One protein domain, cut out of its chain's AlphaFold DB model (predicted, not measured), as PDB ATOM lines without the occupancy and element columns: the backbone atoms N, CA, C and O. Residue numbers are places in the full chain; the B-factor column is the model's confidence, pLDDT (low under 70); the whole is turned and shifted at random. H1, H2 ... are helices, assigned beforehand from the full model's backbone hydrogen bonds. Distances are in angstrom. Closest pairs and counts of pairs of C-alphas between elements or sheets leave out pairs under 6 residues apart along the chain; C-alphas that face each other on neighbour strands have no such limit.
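Overview. This is residues 16 to 109 of the 231 residues of an uncharacterized protein of Grifola frondosa (UniProt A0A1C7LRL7). One long helix, H1, runs through a body made largely of loops, with four short helices spread about it. H4 packs on the first part of H1, at residues 21 to 26, and H2 is near the same end; H3 is set off beyond that end, and H5 is off towards the other end, where residues 37 to 50 fold back from H1 to reach H2. The printed part has 94 residues, with five named helices in the order H1, H2, H3, H4, H5 and no named strand; the class is all helix, though named elements hold 40 of the 94 residues, under half. The whole is compact, with a radius of gyration of the C-alphas of 14.1 A, and its C-alphas span 40 by 34 by 21 A.

Arrangement. The first helix is H1, residues 21 to 36. H2, residues 51 to 56, only just touches it, with 3 pairs of C-alphas within 8 A, and H1 touches H2 with residues 21 to 24 alone. Their closest C-alphas are those of Trp 24 and Tyr 52, 6.9 A apart. The two run opposite ways at a steep tilt of 60 degrees. H3, residues 74 to 82, touches no helix and is apart from H1 and H2. H4, residues 89 to 93, touches H1 with 5 pairs of C-alphas within 8 A, on the H1 side with residues 21 to 26 alone. The closest C-alphas there are those of Val 22 and Leu 91, 5.7 A apart. H4 is apart from H2 and from H3. H5, residues 104 to 107, is apart from each of the other four helices. In H1, H2 and H3 every O i to N i+4 pair is within hydrogen-bond range; in H4 0 of 1 is, beside 2 of 2 O i to N i+3 pairs, and H5 is too short for an O i to N i+4 pair.

Along the chain. H1 begins at C-alpha 21, at (1.394, 3.251, -3.079), and is 22.8 A from first to last C-alpha, ending at C-alpha 36, at (-19.562, 8.086, -10.664). H2 is 8.8 A long, H3 11.9 A, H4 7.0 A and H5 5.2 A. H5 ends at C-alpha 107, at (-18.685, 5.567, -0.586).

Size, cuts and confidence. The two C-alphas farthest apart are those of Gly 40 and Thr 74, at 41.0 A. The printed part has no cut. The links from H1 to H2, 14 residues, and from H2 to H3, 17 residues, are long; those from H3 to H4 and from H4 to H5 are short. The mean pLDDT of the printed part is 74.3, and 21 residues are under 70: residues 34 to 44, 97 to 99 and 103 to 109.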
ATOM      1  N   ASP A  16       9.845   7.310 -10.442       77.94
ATOM      2  CA  ASP A  16       9.669   7.868  -9.099       77.94
ATOM      3  C   ASP A  16       8.239   8.391  -8.864       77.94
ATOM      4  O   ASP A  16       7.734   8.345  -7.741       77.94
ATOM      5  N   CYS A  17       7.561   8.859  -9.920       81.31
ATOM      6  CA  CYS A  17       6.224   9.444  -9.841       81.31
ATOM      7  C   CYS A  17       5.115   8.395  -9.715       81.31
ATOM      8  O   CYS A  17       4.092   8.669  -9.088       81.31
ATOM      9  N   CYS A  18       5.293   7.200 -10.282       86.12
ATOM     10  CA  CYS A  18       4.258   6.163 -10.292       86.12
ATOM     11  C   CYS A  18       4.600   4.936  -9.436       86.12
ATOM     12  O   CYS A  18       3.695   4.223  -9.017       86.12
ATOM     13  N   CYS A  19       5.872   4.682  -9.115       88.56
ATOM     14  CA  CYS A  19       6.284   3.484  -8.379       88.56
ATOM     15  C   CYS A  19       6.108   3.653  -6.863       88.56
ATOM     16  O   CYS A  19       7.055   3.583  -6.076       88.56
ATOM     17  N   ASN A  20       4.882   3.950  -6.444       87.56
ATOM     18  CA  ASN A  20       4.550   4.150  -5.046       87.56
ATOM     19  C   ASN A  20       3.073   3.847  -4.759       87.56
ATOM     20  O   ASN A  20       2.217   3.851  -5.648       87.56
ATOM     21  N   SER A  21       2.758   3.612  -3.485       86.31
ATOM     22  CA  SER A  21       1.394   3.251  -3.079       86.31
ATOM     23  C   SER A  21       0.394   4.407  -3.174       86.31
ATOM     24  O   SER A  21      -0.809   4.175  -3.266       86.31
ATOM     25  N   VAL A  22       0.872   5.654  -3.126       86.12
ATOM     26  CA  VAL A  22       0.027   6.854  -3.187       86.12
ATOM     27  C   VAL A  22      -0.517   7.038  -4.606       86.12
ATOM     28  O   VAL A  22      -1.715   7.260  -4.782       86.12
ATOM     29  N   SER A  23       0.330   6.855  -5.617       86.00
ATOM     30  CA  SER A  23      -0.039   6.883  -7.035       86.00
ATOM     31  C   SER A  23      -0.987   5.738  -7.394       86.00
ATOM     32  O   SER A  23      -1.968   5.960  -8.103       86.00
ATOM     33  N   TRP A  24      -0.791   4.554  -6.809       85.56
ATOM     34  CA  TRP A  24      -1.754   3.453  -6.903       85.56
ATOM     35  C   TRP A  24      -3.146   3.832  -6.372       85.56
ATOM     36  O   TRP A  24      -4.154   3.650  -7.059       85.56
ATOM     37  N   ALA A  25      -3.216   4.395  -5.161       82.75
ATOM     38  CA  ALA A  25      -4.479   4.820  -4.563       82.75
ATOM     39  C   ALA A  25      -5.173   5.913  -5.395       82.75
ATOM     40  O   ALA A  25      -6.396   5.902  -5.543       82.75
ATOM     41  N   LEU A  26      -4.401   6.839  -5.972       81.81
ATOM     42  CA  LEU A  26      -4.912   7.872  -6.873       81.81
ATOM     43  C   LEU A  26      -5.449   7.296  -8.189       81.81
ATOM     44  O   LEU A  26      -6.500   7.744  -8.642       81.81
ATOM     45  N   SER A  27      -4.788   6.294  -8.773       81.69
ATOM     46  CA  SER A  27      -5.265   5.592  -9.976       81.69
ATOM     47  C   SER A  27      -6.629   4.937  -9.726       81.69
ATOM     48  O   SER A  27      -7.595   5.169 -10.462       81.69
ATOM     49  N   MET A  28      -6.767   4.227  -8.603       77.56
ATOM     50  CA  MET A  28      -8.036   3.613  -8.207       77.56
ATOM     51  C   MET A  28      -9.134   4.627  -7.896       77.56
ATOM     52  O   MET A  28     -10.299   4.420  -8.251       77.56
ATOM     53  N   LEU A  29      -8.778   5.749  -7.271       77.56
ATOM     54  CA  LEU A  29      -9.719   6.835  -7.034       77.56
ATOM     55  C   LEU A  29     -10.164   7.490  -8.348       77.56
ATOM     56  O   LEU A  29     -11.347   7.779  -8.507       77.56
ATOM     57  N   CYS A  30      -9.247   7.687  -9.298       78.19
ATOM     58  CA  CYS A  30      -9.530   8.258 -10.614       78.19
ATOM     59  C   CYS A  30     -10.525   7.390 -11.393       78.19
ATOM     60  O   CYS A  30     -11.543   7.893 -11.872       78.19
ATOM     61  N   MET A  31     -10.288   6.078 -11.437       73.12
ATOM     62  CA  MET A  31     -11.195   5.117 -12.071       73.12
ATOM     63  C   MET A  31     -12.593   5.152 -11.449       73.12
ATOM     64  O   MET A  31     -13.596   5.220 -12.157       73.12
ATOM     65  N   ASN A  32     -12.671   5.173 -10.118       71.56
ATOM     66  CA  ASN A  32     -13.941   5.246  -9.402       71.56
ATOM     67  C   ASN A  32     -14.649   6.605  -9.556       71.56
ATOM     68  O   ASN A  32     -15.875   6.656  -9.565       71.56
ATOM     69  N   CYS A  33     -13.898   7.696  -9.723       71.44
ATOM     70  CA  CYS A  33     -14.434   9.032  -9.981       71.44
ATOM     71  C   CYS A  33     -15.078   9.128 -11.371       71.44
ATOM     72  O   CYS A  33     -16.184   9.646 -11.508       71.44
ATOM     73  N   GLN A  34     -14.434   8.573 -12.403       65.50
ATOM     74  CA  GLN A  34     -14.998   8.559 -13.756       65.50
ATOM     75  C   GLN A  34     -16.303   7.752 -13.823       65.50
ATOM     76  O   GLN A  34     -17.250   8.158 -14.498       65.50
ATOM     77  N   LEU A  35     -16.387   6.641 -13.090       60.94
ATOM     78  CA  LEU A  35     -17.582   5.790 -13.051       60.94
ATOM     79  C   LEU A  35     -18.766   6.422 -12.311       60.94
ATOM     80  O   LEU A  35     -19.906   6.108 -12.634       60.94
ATOM     81  N   ASP A  36     -18.513   7.343 -11.379       55.91
ATOM     82  CA  ASP A  36     -19.562   8.086 -10.664       55.91
ATOM     83  C   ASP A  36     -20.288   9.104 -11.566       55.91
ATOM     84  O   ASP A  36     -21.374   9.574 -11.231       55.91
ATOM     85  N   THR A  37     -19.709   9.443 -12.728       50.91
ATOM     86  CA  THR A  37     -20.345  10.327 -13.724       50.91
ATOM     87  C   THR A  37     -21.273   9.587 -14.689       50.91
ATOM     88  O   THR A  37     -22.051  10.227 -15.403       50.91
ATOM     89  N   GLN A  38     -21.222   8.250 -14.722       51.16
ATOM     90  CA  GLN A  38     -22.100   7.444 -15.566       51.16
ATOM     91  C   GLN A  38     -23.450   7.227 -14.876       51.16
ATOM     92  O   GLN A  38     -23.533   6.921 -13.690       51.16
ATOM     93  N   SER A  39     -24.533   7.422 -15.626       42.38
ATOM     94  CA  SER A  39     -25.898   7.283 -15.121       42.38
ATOM     95  C   SER A  39     -26.199   5.814 -14.801       42.38
ATOM     96  O   SER A  39     -26.407   5.013 -15.709       42.38
ATOM     97  N   GLY A  40     -26.224   5.461 -13.517       51.00
ATOM     98  CA  GLY A  40     -26.550   4.119 -13.033       51.00
ATOM     99  C   GLY A  40     -26.042   3.876 -11.611       51.00
ATOM    100  O   GLY A  40     -25.188   4.605 -11.109       51.00
ATOM    101  N   ASP A  41     -26.552   2.835 -10.950       51.25
ATOM    102  CA  ASP A  41     -26.005   2.311  -9.689       51.25
ATOM    103  C   ASP A  41     -24.706   1.527  -9.946       51.25
ATOM    104  O   ASP A  41     -24.551   0.378  -9.531       51.25
ATOM    105  N   SER A  42     -23.758   2.115 -10.677       53.34
ATOM    106  CA  SER A  42     -22.424   1.547 -10.832       53.34
ATOM    107  C   SER A  42     -21.693   1.650  -9.496       53.34
ATOM    108  O   SER A  42     -21.039   2.645  -9.186       53.34
ATOM    109  N   ILE A  43     -21.840   0.599  -8.686       58.88
ATOM    110  CA  ILE A  43     -20.958   0.284  -7.564       58.88
ATOM    111  C   ILE A  43     -19.545   0.290  -8.153       58.88
ATOM    112  O   ILE A  43     -19.283  -0.429  -9.117       58.88
ATOM    113  N   GLY A  44     -18.685   1.193  -7.682       63.69
ATOM    114  CA  GLY A  44     -17.366   1.377  -8.284       63.69
ATOM    115  C   GLY A  44     -16.493   0.114  -8.262       63.69
ATOM    116  O   GLY A  44     -16.859  -0.925  -7.722       63.69
ATOM    117  N   ILE A  45     -15.337   0.194  -8.910       71.75
ATOM    118  CA  ILE A  45     -14.447  -0.942  -9.138       71.75
ATOM    119  C   ILE A  45     -13.618  -1.231  -7.886       71.75
ATOM    120  O   ILE A  45     -12.854  -0.380  -7.417       71.75
ATOM    121  N   ASP A  46     -13.734  -2.470  -7.414       76.44
ATOM    122  CA  ASP A  46     -12.832  -3.088  -6.447       76.44
ATOM    123  C   ASP A  46     -11.618  -3.712  -7.149       76.44
ATOM    124  O   ASP A  46     -11.694  -4.165  -8.298       76.44
ATOM    125  N   ALA A  47     -10.497  -3.777  -6.432       77.19
ATOM    126  CA  ALA A  47      -9.290  -4.449  -6.892       77.19
ATOM    127  C   ALA A  47      -8.940  -5.604  -5.953       77.19
ATOM    128  O   ALA A  47      -8.861  -5.439  -4.734       77.19
ATOM    129  N   GLY A  48      -8.740  -6.784  -6.538       75.12
ATOM    130  CA  GLY A  48      -8.407  -7.997  -5.796       75.12
ATOM    131  C   GLY A  48      -6.977  -7.997  -5.250       75.12
ATOM    132  O   GLY A  48      -6.149  -7.150  -5.584       75.12
ATOM    133  N   VAL A  49      -6.661  -8.998  -4.432       80.38
ATOM    134  CA  VAL A  49      -5.288  -9.247  -3.969       80.38
ATOM    135  C   VAL A  49      -4.340  -9.405  -5.166       80.38
ATOM    136  O   VAL A  49      -4.664 -10.062  -6.158       80.38
ATOM    137  N   GLY A  50      -3.164  -8.785  -5.084       80.50
ATOM    138  CA  GLY A  50      -2.170  -8.735  -6.153       80.50
ATOM    139  C   GLY A  50      -2.378  -7.598  -7.157       80.50
ATOM    140  O   GLY A  50      -1.550  -7.439  -8.055       80.50
ATOM    141  N   ALA A  51      -3.448  -6.799  -7.031       83.44
ATOM    142  CA  ALA A  51      -3.723  -5.666  -7.919       83.44
ATOM    143  C   ALA A  51      -2.609  -4.614  -7.905       83.44
ATOM    144  O   ALA A  51      -2.153  -4.200  -8.971       83.44
ATOM    145  N   TYR A  52      -2.091  -4.284  -6.721       84.56
ATOM    146  CA  TYR A  52      -0.938  -3.396  -6.586       84.56
ATOM    147  C   TYR A  52       0.304  -3.941  -7.296       84.56
ATOM    148  O   TYR A  52       0.961  -3.222  -8.037       84.56
ATOM    149  N   GLN A  53       0.606  -5.231  -7.157       86.88
ATOM    150  CA  GLN A  53       1.751  -5.846  -7.827       86.88
ATOM    151  C   GLN A  53       1.614  -5.769  -9.354       86.88
ATOM    152  O   GLN A  53       2.599  -5.513 -10.043       86.88
ATOM    153  N   MET A  54       0.403  -5.907  -9.901       84.56
ATOM    154  CA  MET A  54       0.191  -5.692 -11.337       84.56
ATOM    155  C   MET A  54       0.283  -4.229 -11.756       84.56
ATOM    156  O   MET A  54       0.654  -3.987 -12.900       84.56
ATOM    157  N   TYR A  55      -0.052  -3.277 -10.885       86.06
ATOM    158  CA  TYR A  55       0.185  -1.856 -11.142       86.06
ATOM    159  C   TYR A  55       1.682  -1.550 -11.223       86.06
ATOM    160  O   TYR A  55       2.127  -0.888 -12.156       86.06
ATOM    161  N   LEU A  56       2.472  -2.110 -10.303       86.81
ATOM    162  CA  LEU A  56       3.931  -1.973 -10.305       86.81
ATOM    163  C   LEU A  56       4.599  -2.708 -11.475       86.81
ATOM    164  O   LEU A  56       5.730  -2.388 -11.834       86.81
ATOM    165  N   THR A  57       3.933  -3.707 -12.056       87.31
ATOM    166  CA  THR A  57       4.453  -4.441 -13.211       87.31
ATOM    167  C   THR A  57       4.302  -3.582 -14.463       87.31
ATOM    168  O   THR A  57       3.188  -3.298 -14.898       87.31
ATOM    169  N   ARG A  58       5.416  -3.181 -15.070       82.31
ATOM    170  CA  ARG A  58       5.455  -2.443 -16.335       82.31
ATOM    171  C   ARG A  58       4.948  -3.293 -17.502       82.31
ATOM    172  O   ARG A  58       4.848  -4.518 -17.428       82.31
ATOM    173  N   SER A  59       4.703  -2.630 -18.627       76.62
ATOM    174  CA  SER A  59       4.324  -3.253 -19.904       76.62
ATOM    175  C   SER A  59       5.373  -4.239 -20.448       76.62
ATOM    176  O   SER A  59       5.047  -5.097 -21.263       76.62
ATOM    177  N   ASP A  60       6.620  -4.141 -19.979       79.38
ATOM    178  CA  ASP A  60       7.737  -5.045 -20.294       79.38
ATOM    179  C   ASP A  60       7.825  -6.274 -19.358       79.38
ATOM    180  O   ASP A  60       8.703  -7.120 -19.525       79.38
ATOM    181  N   GLY A  61       6.917  -6.394 -18.383       80.31
ATOM    182  CA  GLY A  61       6.897  -7.475 -17.394       80.31
ATOM    183  C   GLY A  61       7.865  -7.283 -16.224       80.31
ATOM    184  O   GLY A  61       7.922  -8.139 -15.340       80.31
ATOM    185  N   THR A  62       8.611  -6.178 -16.180       84.56
ATOM    186  CA  THR A  62       9.494  -5.851 -15.058       84.56
ATOM    187  C   THR A  62       8.734  -5.125 -13.951       84.56
ATOM    188  O   THR A  62       7.802  -4.363 -14.199       84.56
ATOM    189  N   MET A  63       9.118  -5.367 -12.699       85.75
ATOM    190  CA  MET A  63       8.599  -4.604 -11.563       85.75
ATOM    191  C   MET A  63       9.274  -3.235 -11.503       85.75
ATOM    192  O   MET A  63      10.495  -3.137 -11.635       85.75
ATOM    193  N   CYS A  64       8.487  -2.189 -11.264       86.12
ATOM    194  CA  CYS A  64       9.014  -0.848 -11.086       86.12
ATOM    195  C   CYS A  64       9.955  -0.768  -9.869       86.12
ATOM    196  O   CYS A  64       9.789  -1.473  -8.868       86.12
ATOM    197  N   SER A  65      10.958   0.103  -9.964       83.06
ATOM    198  CA  SER A  65      11.936   0.358  -8.907       83.06
ATOM    199  C   SER A  65      12.461   1.795  -9.029       83.06
ATOM    200  O   SER A  65      12.684   2.231 -10.162       83.06
ATOM    201  N   PRO A  66      12.685   2.519  -7.914       83.19
ATOM    202  CA  PRO A  66      12.473   2.104  -6.522       83.19
ATOM    203  C   PRO A  66      10.997   2.186  -6.090       83.19
ATOM    204  O   PRO A  66      10.324   3.175  -6.353       83.19
ATOM    205  N   ASN A  67      10.506   1.162  -5.381       84.31
ATOM    206  CA  ASN A  67       9.146   1.158  -4.832       84.31
ATOM    207  C   ASN A  67       9.107   1.834  -3.454       84.31
ATOM    208  O   ASN A  67       9.777   1.385  -2.520       84.31
ATOM    209  N   THR A  68       8.294   2.882  -3.320       83.94
ATOM    210  CA  THR A  68       8.067   3.588  -2.051       83.94
ATOM    211  C   THR A  68       6.629   3.390  -1.571       83.94
ATOM    212  O   THR A  68       5.664   3.820  -2.191       83.94
ATOM    213  N   ASN A  69       6.455   2.711  -0.438       84.12
ATOM    214  CA  ASN A  69       5.130   2.503   0.150       84.12
ATOM    215  C   ASN A  69       4.860   3.566   1.223       84.12
ATOM    216  O   ASN A  69       5.774   3.973   1.943       84.12
ATOM    217  N   GLN A  70       3.603   4.003   1.327       82.06
ATOM    218  CA  GLN A  70       3.083   4.984   2.297       82.06
ATOM    219  C   GLN A  70       3.787   6.351   2.285       82.06
ATOM    220  O   GLN A  70       3.596   7.189   3.163       82.06
ATOM    221  N   SER A  71       4.618   6.597   1.280       82.88
ATOM    222  CA  SER A  71       5.434   7.793   1.154       82.88
ATOM    223  C   SER A  71       5.703   8.069  -0.318       82.88
ATOM    224  O   SER A  71       5.616   7.176  -1.157       82.88
ATOM    225  N   LEU A  72       6.005   9.328  -0.615       83.06
ATOM    226  CA  LEU A  72       6.492   9.756  -1.921       83.06
ATOM    227  C   LEU A  72       8.012   9.965  -1.834       83.06
ATOM    228  O   LEU A  72       8.490  10.408  -0.784       83.06
ATOM    229  N   PRO A  73       8.785   9.711  -2.899       82.31
ATOM    230  CA  PRO A  73      10.201  10.049  -2.907       82.31
ATOM    231  C   PRO A  73      10.410  11.575  -2.853       82.31
ATOM    232  O   PRO A  73       9.529  12.363  -3.206       82.31
ATOM    233  N   THR A  74      11.560  12.021  -2.342       81.06
ATOM    234  CA  THR A  74      11.810  13.434  -1.981       81.06
ATOM    235  C   THR A  74      11.720  14.396  -3.165       81.06
ATOM    236  O   THR A  74      11.263  15.530  -3.003       81.06
ATOM    237  N   ASN A  75      12.100  13.950  -4.362       77.94
ATOM    238  CA  ASN A  75      11.931  14.694  -5.609       77.94
ATOM    239  C   ASN A  75      10.448  14.910  -5.948       77.94
ATOM    240  O   ASN A  75      10.063  16.025  -6.293       77.94
ATOM    241  N   VAL A  76       9.608  13.889  -5.774       80.50
ATOM    242  CA  VAL A  76       8.162  13.978  -6.021       80.50
ATOM    243  C   VAL A  76       7.473  14.812  -4.947       80.50
ATOM    244  O   VAL A  76       6.658  15.665  -5.281       80.50
ATOM    245  N   GLN A  77       7.839  14.654  -3.671       79.44
ATOM    246  CA  GLN A  77       7.317  15.511  -2.598       79.44
ATOM    247  C   GLN A  77       7.635  16.984  -2.849       79.44
ATOM    248  O   GLN A  77       6.774  17.841  -2.663       79.44
ATOM    249  N   SER A  78       8.855  17.276  -3.305       79.06
ATOM    250  CA  SER A  78       9.265  18.640  -3.634       79.06
ATOM    251  C   SER A  78       8.487  19.176  -4.833       79.06
ATOM    252  O   SER A  78       8.033  20.311  -4.785       79.06
ATOM    253  N   ALA A  79       8.273  18.370  -5.878       78.44
ATOM    254  CA  ALA A  79       7.475  18.767  -7.038       78.44
ATOM    255  C   ALA A  79       6.010  19.043  -6.663       78.44
ATOM    256  O   ALA A  79       5.486  20.105  -6.976       78.44
ATOM    257  N   VAL A  80       5.379  18.142  -5.908       74.75
ATOM    258  CA  VAL A  80       4.022  18.312  -5.365       74.75
ATOM    259  C   VAL A  80       3.922  19.582  -4.512       74.75
ATOM    260  O   VAL A  80       2.970  20.348  -4.654       74.75
ATOM    261  N   CYS A  81       4.913  19.826  -3.651       72.50
ATOM    262  CA  CYS A  81       4.974  21.010  -2.794       72.50
ATOM    263  C   CYS A  81       5.150  22.303  -3.608       72.50
ATOM    264  O   CYS A  81       4.436  23.279  -3.377       72.50
ATOM    265  N   ASN A  82       6.050  22.299  -4.595       77.25
ATOM    266  CA  ASN A  82       6.338  23.449  -5.455       77.25
ATOM    267  C   ASN A  82       5.153  23.812  -6.357       77.25
ATOM    268  O   ASN A  82       4.880  24.991  -6.563       77.25
ATOM    269  N   GLU A  83       4.419  22.809  -6.836       78.62
ATOM    270  CA  GLU A  83       3.196  22.979  -7.629       78.62
ATOM    271  C   GLU A  83       1.951  23.242  -6.760       78.62
ATOM    272  O   GLU A  83       0.842  23.378  -7.275       78.62
ATOM    273  N   ASN A  84       2.113  23.337  -5.433       70.19
ATOM    274  CA  ASN A  84       1.028  23.575  -4.477       70.19
ATOM    275  C   ASN A  84      -0.117  22.546  -4.607       70.19
ATOM    276  O   ASN A  84      -1.299  22.878  -4.513       70.19
ATOM    277  N   ILE A  85       0.238  21.279  -4.837       73.94
ATOM    278  CA  ILE A  85      -0.695  20.157  -4.943       73.94
ATOM    279  C   ILE A  85      -0.870  19.538  -3.551       73.94
ATOM    280  O   ILE A  85       0.083  19.077  -2.928       73.94
ATOM    281  N   HIS A  86      -2.104  19.503  -3.045       73.44
ATOM    282  CA  HIS A  86      -2.404  18.977  -1.708       73.44
ATOM    283  C   HIS A  86      -2.963  17.563  -1.827       73.44
ATOM    284  O   HIS A  86      -4.130  17.377  -2.170       73.44
ATOM    285  N   LEU A  87      -2.142  16.555  -1.526       77.19
ATOM    286  CA  LEU A  87      -2.618  15.178  -1.407       77.19
ATOM    287  C   LEU A  87      -3.240  14.955  -0.029       77.19
ATOM    288  O   LEU A  87      -2.675  15.330   0.999       77.19
ATOM    289  N   ALA A  88      -4.401  14.309  -0.001       71.88
ATOM    290  CA  ALA A  88      -5.081  14.004   1.245       71.88
ATOM    291  C   ALA A  88      -4.259  13.024   2.099       71.88
ATOM    292  O   ALA A  88      -3.788  11.999   1.611       71.88
ATOM    293  N   ASN A  89      -4.146  13.305   3.400       72.75
ATOM    294  CA  ASN A  89      -3.305  12.532   4.323       72.75
ATOM    295  C   ASN A  89      -3.733  11.051   4.436       72.75
ATOM    296  O   ASN A  89      -2.922  10.166   4.704       72.75
ATOM    297  N   PHE A  90      -5.009  10.748   4.164       73.88
ATOM    298  CA  PHE A  90      -5.463   9.359   4.135       73.88
ATOM    299  C   PHE A  90      -4.749   8.546   3.047       73.88
ATOM    300  O   PHE A  90      -4.495   7.379   3.288       73.88
ATOM    301  N   LEU A  91      -4.353   9.142   1.911       77.25
ATOM    302  CA  LEU A  91      -3.681   8.434   0.810       77.25
ATOM    303  C   LEU A  91      -2.316   7.866   1.219       77.25
ATOM    304  O   LEU A  91      -1.929   6.804   0.747       77.25
ATOM    305  N   TYR A  92      -1.612   8.538   2.131       76.75
ATOM    306  CA  TYR A  92      -0.334   8.058   2.662       76.75
ATOM    307  C   TYR A  92      -0.514   6.873   3.617       76.75
ATOM    308  O   TYR A  92       0.355   6.016   3.706       76.75
ATOM    309  N   ASN A  93      -1.660   6.790   4.293       75.06
ATOM    310  CA  ASN A  93      -1.976   5.718   5.243       75.06
ATOM    311  C   ASN A  93      -2.803   4.585   4.613       75.06
ATOM    312  O   ASN A  93      -3.024   3.544   5.229       75.06
ATOM    313  N   LEU A  94      -3.277   4.788   3.385       71.25
ATOM    314  CA  LEU A  94      -4.142   3.879   2.653       71.25
ATOM    315  C   LEU A  94      -3.301   2.919   1.812       71.25
ATOM    316  O   LEU A  94      -3.206   3.043   0.593       71.25
ATOM    317  N   PHE A  95      -2.660   1.968   2.484       73.00
ATOM    318  CA  PHE A  95      -1.872   0.946   1.815       73.00
ATOM    319  C   PHE A  95      -2.009  -0.411   2.495       73.00
ATOM    320  O   PHE A  95      -1.782  -0.548   3.696       73.00
ATOM    321  N   TRP A  96      -2.303  -1.422   1.684       72.81
ATOM    322  CA  TRP A  96      -2.273  -2.827   2.065       72.81
ATOM    323  C   TRP A  96      -1.163  -3.510   1.268       72.81
ATOM    324  O   TRP A  96      -1.104  -3.357   0.049       72.81
ATOM    325  N   SER A  97      -0.298  -4.277   1.935       68.44
ATOM    326  CA  SER A  97       0.829  -4.988   1.301       68.44
ATOM    327  C   SER A  97       0.397  -5.896   0.148       68.44
ATOM    328  O   SER A  97       1.113  -6.053  -0.842       68.44
ATOM    329  N   ASP A  98      -0.805  -6.447   0.268       63.88
ATOM    330  CA  ASP A  98      -1.384  -7.394  -0.680       63.88
ATOM    331  C   ASP A  98      -2.086  -6.687  -1.852       63.88
ATOM    332  O   ASP A  98      -2.632  -7.333  -2.745       63.88
ATOM    333  N   GLY A  99      -2.111  -5.351  -1.841       69.19
ATOM    334  CA  GLY A  99      -2.674  -4.522  -2.894       69.19
ATOM    335  C   GLY A  99      -4.190  -4.481  -3.103       69.19
ATOM    336  O   GLY A  99      -4.561  -3.961  -4.158       69.19
ATOM    337  N   PRO A 100      -5.077  -4.993  -2.220       70.75
ATOM    338  CA  PRO A 100      -6.508  -4.892  -2.468       70.75
ATOM    339  C   PRO A 100      -6.996  -3.440  -2.388       70.75
ATOM    340  O   PRO A 100      -6.440  -2.616  -1.660       70.75
ATOM    341  N   TRP A 101      -8.071  -3.147  -3.113       73.25
ATOM    342  CA  TRP A 101      -8.798  -1.881  -3.059       73.25
ATOM    343  C   TRP A 101     -10.292  -2.152  -2.914       73.25
ATOM    344  O   TRP A 101     -10.843  -2.964  -3.658       73.25
ATOM    345  N   TRP A 102     -10.942  -1.430  -1.999       70.88
ATOM    346  CA  TRP A 102     -12.364  -1.589  -1.697       70.88
ATOM    347  C   TRP A 102     -13.087  -0.248  -1.837       70.88
ATOM    348  O   TRP A 102     -12.859   0.678  -1.051       70.88
ATOM    349  N   VAL A 103     -13.992  -0.137  -2.809       64.31
ATOM    350  CA  VAL A 103     -14.761   1.081  -3.094       64.31
ATOM    351  C   VAL A 103     -15.667   1.476  -1.920       64.31
ATOM    352  O   VAL A 103     -15.878   2.662  -1.652       64.31
ATOM    353  N   CYS A 104     -16.157   0.488  -1.169       60.56
ATOM    354  CA  CYS A 104     -17.066   0.650  -0.034       60.56
ATOM    355  C   CYS A 104     -16.486   1.555   1.070       60.56
ATOM    356  O   CYS A 104     -17.230   2.282   1.727       60.56
ATOM    357  N   LEU A 105     -15.155   1.572   1.229       56.88
ATOM    358  CA  LEU A 105     -14.451   2.428   2.194       56.88
ATOM    359  C   LEU A 105     -14.569   3.927   1.862       56.88
ATOM    360  O   LEU A 105     -14.441   4.769   2.751       56.88
ATOM    361  N   PHE A 106     -14.838   4.266   0.599       58.09
ATOM    362  CA  PHE A 106     -14.907   5.647   0.107       58.09
ATOM    363  C   PHE A 106     -16.335   6.128  -0.144       58.09
ATOM    364  O   PHE A 106     -16.591   7.332  -0.096       58.09
ATOM    365  N   GLN A 107     -17.278   5.213  -0.381       53.00
ATOM    366  CA  GLN A 107     -18.685   5.567  -0.586       53.00
ATOM    367  C   GLN A 107     -19.394   5.949   0.722       53.00
ATOM    368  O   GLN A 107     -20.212   6.865   0.713       53.00
ATOM    369  N   GLY A 108     -19.013   5.362   1.865       44.94
ATOM    370  CA  GLY A 108     -19.603   5.665   3.181       44.94
ATOM    371  C   GLY A 108     -19.419   7.107   3.688       44.94
ATOM    372  O   GLY A 108     -19.945   7.455   4.742       44.94
ATOM    373  N   LYS A 109     -18.684   7.963   2.960       44.66
ATOM    374  CA  LYS A 109     -18.519   9.399   3.258       44.66
ATOM    375  C   LYS A 109     -19.266  10.338   2.296       44.66
ATOM    376  O   LYS A 109     -19.165  11.552   2.453       44.66
TER     377      LYS A 109